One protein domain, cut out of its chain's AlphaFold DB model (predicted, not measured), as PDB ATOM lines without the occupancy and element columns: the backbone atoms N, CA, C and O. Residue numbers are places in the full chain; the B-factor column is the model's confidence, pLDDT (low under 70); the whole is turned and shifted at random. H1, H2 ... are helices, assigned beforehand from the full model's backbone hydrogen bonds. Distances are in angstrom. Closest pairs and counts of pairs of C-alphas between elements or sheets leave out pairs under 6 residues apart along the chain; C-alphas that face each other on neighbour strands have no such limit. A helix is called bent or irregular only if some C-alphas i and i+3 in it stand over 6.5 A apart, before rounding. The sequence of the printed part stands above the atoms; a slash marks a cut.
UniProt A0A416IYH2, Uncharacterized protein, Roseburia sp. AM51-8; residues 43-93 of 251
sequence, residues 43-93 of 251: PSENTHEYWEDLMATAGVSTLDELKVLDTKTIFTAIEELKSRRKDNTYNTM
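This is residues 43 to 93 of the 251 residues of an uncharacterized protein of Roseburia sp. AM51-8 (UniProt A0A416IYH2). Two helices of 14 residues each, H1 and H3, make a rough T, the end of H1 meeting the middle and later part of H3 and not crossing it. The two short helices sit near opposite ends of H1: H2 near the last part of H1, with Leu 66 closest to Met 55, and H4 packed on residues 46 to 50 of H1, near the end of H3. The printed part has 51 residues with four named helices, in the order H1, H2, H3, H4 along the chain, and no named strand, and its class is all helix. It is compact and rounded, with a radius of gyration of the C-alphas of 10.5 A and spans of 26 by 22 by 16 A along its three main axes.

The printed part begins at Pro 43, and H1 follows at once, residues 44 to 57, from C-alpha 44 at (-51.720, -43.926, 23.600) to C-alpha 57 at (-50.267, -51.639, 4.815). H1 measures 20.4 A from first to last C-alpha. It is irregular, with C-alphas 46 and 49 standing 7.2 A apart, and its line is a rough one. A tight link of 5 residues leads to H2, residues 63 to 68, which is 9.0 A long. A tight link of 2 residues follows, and then H3, residues 71 to 84, begins with C-alpha 71 at (-37.353, -55.013, 8.419) and runs for 20.5 A. After a tight link of 3 residues comes H4, residues 88 to 91, 5.3 A long, which ends with C-alpha 91 at (-48.250, -41.043, 16.091). The printed part ends at Met 93.

H1 touches H3, and their closest C-alphas, those of Thr 57 and Ala 77, are 5.3 A apart. H1 touches H3 with residues 53 to 57 alone, and H3 touches H1 with residues 77 to 81 alone. Their lines stand at 73 degrees, only just about perpendicular. H1 also touches H4, with residues 46 to 50 of H1 alone, and the closest C-alphas of the two are those of Thr 47 and Asn 91, 5.1 A apart. H2 touches no helix, but it is close to H1 without clearly touching it, with the C-alphas of Met 55 and Leu 66, their closest, 6.5 A apart. H1 and H2 run the same way at a steep tilt of 49 degrees. H2 and H3 are close but not clearly touching, their closest C-alphas being those of Leu 66 and Ile 74 at 7.9 A. These two run opposite ways at a steep tilt of 49 degrees. H3 and H4 are close but not clearly touching, with the C-alphas of Lys 82 and Asn 88, their closest, 6.5 A apart. H2 and H4 are apart. In the backbone, the O of residue i and the N of residue i+4 are within hydrogen-bond range in 7 of 10 pairs in H1, 1 of 2 in H2 and 9 of 10 in H3. H4 is too short for such a pair, and its one pair of O i and N i+3 is within range.

The two C-alphas farthest apart in the domain are those of Pro 43 and Lys 72, at 28.9 A. The first and last printed C-alphas, those of Pro 43 and Met 93, are 10.9 A apart. The printed part runs from residue 43 to residue 93 of a full chain of 251 residues and has no cut. The links H1 to H2, H2 to H3 and H3 to H4 are tight, and no link is long. The mean pLDDT of the printed part is 95.8, that of H4 is 90, and no printed residue is under 70 in this predicted model.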
ATOM      1  N   PRO A  43     -52.556 -39.287  24.655       96.06
ATOM      2  CA  PRO A  43     -52.959 -40.614  25.106       96.06
ATOM      3  C   PRO A  43     -52.654 -41.682  24.052       96.06
ATOM      4  O   PRO A  43     -52.833 -41.435  22.855       96.06
ATOM      5  N   SER A  44     -52.147 -42.836  24.489       95.44
ATOM      6  CA  SER A  44     -51.720 -43.926  23.600       95.44
ATOM      7  C   SER A  44     -52.817 -44.388  22.636       95.44
ATOM      8  O   SER A  44     -52.547 -44.606  21.453       95.44
ATOM      9  N   GLU A  45     -54.065 -44.407  23.100       95.94
ATOM     10  CA  GLU A  45     -55.258 -44.776  22.343       95.94
ATOM     11  C   GLU A  45     -55.469 -43.906  21.098       95.94
ATOM     12  O   GLU A  45     -55.950 -44.392  20.078       95.94
ATOM     13  N   ASN A  46     -55.012 -42.651  21.126       94.94
ATOM     14  CA  ASN A  46     -55.121 -41.736  19.991       94.94
ATOM     15  C   ASN A  46     -54.150 -42.081  18.851       94.94
ATOM     16  O   ASN A  46     -54.216 -41.456  17.796       94.94
ATOM     17  N   THR A  47     -53.235 -43.031  19.061       94.75
ATOM     18  CA  THR A  47     -52.292 -43.502  18.037       94.75
ATOM     19  C   THR A  47     -52.708 -44.837  17.421       94.75
ATOM     20  O   THR A  47     -52.128 -45.239  16.416       94.75
ATOM     21  N   HIS A  48     -53.709 -45.530  17.976       95.06
ATOM     22  CA  HIS A  48     -54.059 -46.894  17.563       95.06
ATOM     23  C   HIS A  48     -54.452 -46.983  16.087       95.06
ATOM     24  O   HIS A  48     -53.931 -47.841  15.383       95.06
ATOM     25  N   GLU A  49     -55.262 -46.041  15.595       95.88
ATOM     26  CA  GLU A  49     -55.671 -45.986  14.183       95.88
ATOM     27  C   GLU A  49     -54.460 -45.941  13.234       95.88
ATOM     28  O   GLU A  49     -54.460 -46.571  12.183       95.88
ATOM     29  N   TYR A  50     -53.395 -45.224  13.610       96.38
ATOM     30  CA  TYR A  50     -52.161 -45.173  12.822       96.38
ATOM     31  C   TYR A  50     -51.451 -46.529  12.766       96.38
ATOM     32  O   TYR A  50     -50.957 -46.928  11.712       96.38
ATOM     33  N   TRP A  51     -51.391 -47.237  13.895       95.94
ATOM     34  CA  TRP A  51     -50.736 -48.541  13.977       95.94
ATOM     35  C   TRP A  51     -51.559 -49.649  13.306       95.94
ATOM     36  O   TRP A  51     -50.973 -50.542  12.697       95.94
ATOM     37  N   GLU A  52     -52.889 -49.565  13.338       97.06
ATOM     38  CA  GLU A  52     -53.789 -50.418  12.549       97.06
ATOM     39  C   GLU A  52     -53.576 -50.209  11.045       97.06
ATOM     40  O   GLU A  52     -53.399 -51.174  10.303       97.06
ATOM     41  N   ASP A  53     -53.493 -48.949  10.609       97.19
ATOM     42  CA  ASP A  53     -53.164 -48.581   9.231       97.19
ATOM     43  C   ASP A  53     -51.804 -49.139   8.788       97.19
ATOM     44  O   ASP A  53     -51.670 -49.639   7.671       97.19
ATOM     45  N   LEU A  54     -50.788 -49.052   9.654       97.44
ATOM     46  CA  LEU A  54     -49.456 -49.582   9.371       97.44
ATOM     47  C   LEU A  54     -49.481 -51.106   9.225       97.44
ATOM     48  O   LEU A  54     -48.883 -51.625   8.285       97.44
ATOM     49  N   MET A  55     -50.161 -51.813  10.133       98.12
ATOM     50  CA  MET A  55     -50.316 -53.268  10.058       98.12
ATOM     51  C   MET A  55     -51.018 -53.675   8.761       98.12
ATOM     52  O   MET A  55     -50.490 -54.511   8.025       98.12
ATOM     53  N   ALA A  56     -52.127 -53.011   8.418       97.81
ATOM     54  CA  ALA A  56     -52.855 -53.266   7.180       97.81
ATOM     55  C   ALA A  56     -51.983 -53.024   5.936       97.81
ATOM     56  O   ALA A  56     -51.950 -53.860   5.035       97.81
ATOM     57  N   THR A  57     -51.221 -51.924   5.901       97.81
ATOM     58  CA  THR A  57     -50.267 -51.639   4.815       97.81
ATOM     59  C   THR A  57     -49.128 -52.668   4.761       97.81
ATOM     60  O   THR A  57     -48.660 -53.010   3.679       97.81
ATOM     61  N   ALA A  58     -48.710 -53.222   5.899       97.94
ATOM     62  CA  ALA A  58     -47.724 -54.301   5.969       97.94
ATOM     63  C   ALA A  58     -48.308 -55.700   5.661       97.94
ATOM     64  O   ALA A  58     -47.565 -56.681   5.661       97.94
ATOM     65  N   GLY A  59     -49.613 -55.805   5.386       97.75
ATOM     66  CA  GLY A  59     -50.287 -57.061   5.050       97.75
ATOM     67  C   GLY A  59     -50.583 -57.967   6.249       97.75
ATOM     68  O   GLY A  59     -50.778 -59.166   6.063       97.75
ATOM     69  N   VAL A  60     -50.609 -57.415   7.463       98.38
ATOM     70  CA  VAL A  60     -50.871 -58.146   8.715       98.38
ATOM     71  C   VAL A  60     -52.028 -57.512   9.486       98.38
ATOM     72  O   VAL A  60     -52.370 -56.353   9.269       98.38
ATOM     73  N   SER A  61     -52.653 -58.267  10.387       97.00
ATOM     74  CA  SER A  61     -53.803 -57.790  11.178       97.00
ATOM     75  C   SER A  61     -53.512 -57.711  12.675       97.00
ATOM     76  O   SER A  61     -54.319 -57.173  13.430       97.00
ATOM     77  N   THR A  62     -52.385 -58.266  13.127       96.88
ATOM     78  CA  THR A  62     -52.044 -58.336  14.552       96.88
ATOM     79  C   THR A  62     -50.623 -57.865  14.833       96.88
ATOM     80  O   THR A  62     -49.719 -57.975  14.003       96.88
ATOM     81  N   LEU A  63     -50.400 -57.390  16.060       95.75
ATOM     82  CA  LEU A  63     -49.071 -57.000  16.521       95.75
ATOM     83  C   LEU A  63     -48.088 -58.183  16.515       95.75
ATOM     84  O   LEU A  63     -46.901 -57.990  16.268       95.75
ATOM     85  N   ASP A  64     -48.556 -59.402  16.788       98.00
ATOM     86  CA  ASP A  64     -47.687 -60.581  16.800       98.00
ATOM     87  C   ASP A  64     -47.232 -60.978  15.392       98.00
ATOM     88  O   ASP A  64     -46.069 -61.333  15.212       98.00
ATOM     89  N   GLU A  65     -48.090 -60.817  14.382       98.06
ATOM     90  CA  GLU A  65     -47.693 -60.935  12.975       98.06
ATOM     91  C   GLU A  65     -46.719 -59.818  12.573       98.06
ATOM     92  O   GLU A  65     -45.691 -60.096  11.958       98.06
ATOM     93  N   LEU A  66     -46.983 -58.566  12.973       97.19
ATOM     94  CA  LEU A  66     -46.097 -57.431  12.688       97.19
ATOM     95  C   LEU A  66     -44.677 -57.656  13.238       97.19
ATOM     96  O   LEU A  66     -43.699 -57.352  12.557       97.19
ATOM     97  N   LYS A  67     -44.548 -58.209  14.453       97.06
ATOM     98  CA  LYS A  67     -43.253 -58.463  15.121       97.06
ATOM     99  C   LYS A  67     -42.352 -59.450  14.381       97.06
ATOM    100  O   LYS A  67     -41.141 -59.411  14.593       97.06
ATOM    101  N   VAL A  68     -42.920 -60.357  13.587       97.69
ATOM    102  CA  VAL A  68     -42.153 -61.388  12.867       97.69
ATOM    103  C   VAL A  68     -41.868 -61.016  11.413       97.69
ATOM    104  O   VAL A  68     -41.148 -61.751  10.737       97.69
ATOM    105  N   LEU A  69     -42.396 -59.884  10.929       97.94
ATOM    106  CA  LEU A  69     -42.060 -59.368   9.606       97.94
ATOM    107  C   LEU A  69     -40.589 -58.965   9.528       97.94
ATOM    108  O   LEU A  69     -39.978 -58.500  10.493       97.94
ATOM    109  N   ASP A  70     -40.024 -59.095   8.333       97.88
ATOM    110  CA  ASP A  70     -38.696 -58.575   8.071       97.88
ATOM    111  C   ASP A  70     -38.700 -57.038   8.032       97.88
ATOM    112  O   ASP A  70     -39.686 -56.369   7.704       97.88
ATOM    113  N   THR A  71     -37.541 -56.461   8.335       97.06
ATOM    114  CA  THR A  71     -37.353 -55.013   8.419       97.06
ATOM    115  C   THR A  71     -37.691 -54.287   7.116       97.06
ATOM    116  O   THR A  71     -38.209 -53.170   7.165       97.06
ATOM    117  N   LYS A  72     -37.431 -54.892   5.947       97.88
ATOM    118  CA  LYS A  72     -37.717 -54.255   4.656       97.88
ATOM    119  C   LYS A  72     -39.224 -54.106   4.469       97.88
ATOM    120  O   LYS A  72     -39.655 -53.018   4.097       97.88
ATOM    121  N   THR A  73     -40.003 -55.138   4.785       97.94
ATOM    122  CA  THR A  73     -41.473 -55.083   4.728       97.94
ATOM    123  C   THR A  73     -42.028 -53.966   5.615       97.94
ATOM    124  O   THR A  73     -42.815 -53.144   5.145       97.94
ATOM    125  N   ILE A  74     -41.545 -53.850   6.857       96.94
ATOM    126  CA  ILE A  74     -41.971 -52.787   7.786       96.94
ATOM    127  C   ILE A  74     -41.634 -51.395   7.230       96.94
ATOM    128  O   ILE A  74     -42.495 -50.517   7.202       96.94
ATOM    129  N   PHE A  75     -40.405 -51.170   6.751       96.62
ATOM    130  CA  PHE A  75     -40.024 -49.863   6.202       96.62
ATOM    131  C   PHE A  75     -40.780 -49.513   4.920       96.62
ATOM    132  O   PHE A  75     -41.153 -48.355   4.743       96.62
ATOM    133  N   THR A  76     -41.044 -50.485   4.043       97.88
ATOM    134  CA  THR A  76     -41.882 -50.264   2.857       97.88
ATOM    135  C   THR A  76     -43.282 -49.808   3.263       97.88
ATOM    136  O   THR A  76     -43.764 -48.814   2.720       97.88
ATOM    137  N   ALA A  77     -43.887 -50.444   4.269       97.38
ATOM    138  CA  ALA A  77     -45.196 -50.038   4.767       97.38
ATOM    139  C   ALA A  77     -45.190 -48.632   5.391       97.38
ATOM    140  O   ALA A  77     -46.102 -47.844   5.144       97.38
ATOM    141  N   ILE A  78     -44.142 -48.273   6.143       95.88
ATOM    142  CA  ILE A  78     -43.976 -46.921   6.701       95.88
ATOM    143  C   ILE A  78     -43.895 -45.868   5.588       95.88
ATOM    144  O   ILE A  78     -44.551 -44.830   5.677       95.88
ATOM    145  N   GLU A  79     -43.091 -46.099   4.547       96.25
ATOM    146  CA  GLU A  79     -42.939 -45.141   3.443       96.25
ATOM    147  C   GLU A  79     -44.225 -44.995   2.623       96.25
ATOM    148  O   GLU A  79     -44.619 -43.877   2.279       96.25
ATOM    149  N   GLU A  80     -44.940 -46.095   2.382       96.75
ATOM    150  CA  GLU A  80     -46.264 -46.042   1.763       96.75
ATOM    151  C   GLU A  80     -47.248 -45.249   2.633       96.75
ATOM    152  O   GLU A  80     -47.922 -44.338   2.140       96.75
ATOM    153  N   LEU A  81     -47.283 -45.509   3.942       96.12
ATOM    154  CA  LEU A  81     -48.165 -44.806   4.873       96.12
ATOM    155  C   LEU A  81     -47.864 -43.301   4.924       96.12
ATOM    156  O   LEU A  81     -48.787 -42.483   4.916       96.12
ATOM    157  N   LYS A  82     -46.586 -42.905   4.882       95.25
ATOM    158  CA  LYS A  82     -46.154 -41.497   4.787       95.25
ATOM    159  C   LYS A  82     -46.636 -40.794   3.520       95.25
ATOM    160  O   LYS A  82     -46.821 -39.574   3.539       95.25
ATOM    161  N   SER A  83     -46.859 -41.526   2.428       95.25
ATOM    162  CA  SER A  83     -47.387 -40.942   1.189       95.25
ATOM    163  C   SER A  83     -48.853 -40.504   1.328       95.25
ATOM    164  O   SER A  83     -49.247 -39.495   0.738       95.25
ATOM    165  N   ARG A  84     -49.634 -41.202   2.169       95.12
ATOM    166  CA  ARG A  84     -51.081 -40.988   2.357       95.12
ATOM    167  C   ARG A  84     -51.470 -40.293   3.668       95.12
ATOM    168  O   ARG A  84     -52.509 -39.641   3.714       95.12
ATOM    169  N   ARG A  85     -50.639 -40.360   4.714       94.19
ATOM    170  CA  ARG A  85     -50.855 -39.700   6.017       94.19
ATOM    171  C   ARG A  85     -49.895 -38.531   6.240       94.19
ATOM    172  O   ARG A  85     -48.736 -38.569   5.838       94.19
ATOM    173  N   LYS A  86     -50.356 -37.486   6.932       92.00
ATOM    174  CA  LYS A  86     -49.540 -36.305   7.301       92.00
ATOM    175  C   LYS A  86     -49.229 -36.210   8.793       92.00
ATOM    176  O   LYS A  86     -48.512 -35.309   9.213       92.00
ATOM    177  N   ASP A  87     -49.724 -37.152   9.582       92.69
ATOM    178  CA  ASP A  87     -49.640 -37.171  11.040       92.69
ATOM    179  C   ASP A  87     -48.673 -38.234  11.595       92.69
ATOM    180  O   ASP A  87     -48.589 -38.404  12.807       92.69
ATOM    181  N   ASN A  88     -47.894 -38.899  10.732       91.44
ATOM    182  CA  ASN A  88     -46.897 -39.920  11.090       91.44
ATOM    183  C   ASN A  88     -46.032 -39.533  12.299       91.44
ATOM    184  O   ASN A  88     -45.892 -40.314  13.236       91.44
ATOM    185  N   THR A  89     -45.476 -38.318  12.296       87.44
ATOM    186  CA  THR A  89     -44.625 -37.836  13.390       87.44
ATOM    187  C   THR A  89     -45.380 -37.816  14.717       87.44
ATOM    188  O   THR A  89     -44.857 -38.288  15.714       87.44
ATOM    189  N   TYR A  90     -46.632 -37.349  14.742       86.88
ATOM    190  CA  TYR A  90     -47.418 -37.282  15.977       86.88
ATOM    191  C   TYR A  90     -47.756 -38.665  16.545       86.88
ATOM    192  O   TYR A  90     -47.868 -38.801  17.760       86.88
ATOM    193  N   ASN A  91     -47.901 -39.677  15.686       92.50
ATOM    194  CA  ASN A  91     -48.250 -41.043  16.091       92.50
ATOM    195  C   ASN A  91     -47.038 -41.914  16.455       92.50
ATOM    196  O   ASN A  91     -47.205 -43.026  16.950       92.50
ATOM    197  N   THR A  92     -45.824 -41.415  16.216       91.69
ATOM    198  CA  THR A  92     -44.559 -42.117  16.499       91.69
ATOM    199  C   THR A  92     -43.710 -41.413  17.564       91.69
ATOM    200  O   THR A  92     -42.579 -41.812  17.837       91.69
ATOM    201  N   MET A  93     -44.259 -40.371  18.192       91.00
ATOM    202  CA  MET A  93     -43.694 -39.703  19.366       91.00
ATOM    203  C   MET A  93     -44.074 -40.436  20.666       91.00
ATOM    204  O   MET A  93     -44.955 -41.297  20.652       91.00
TER     205      MET A  93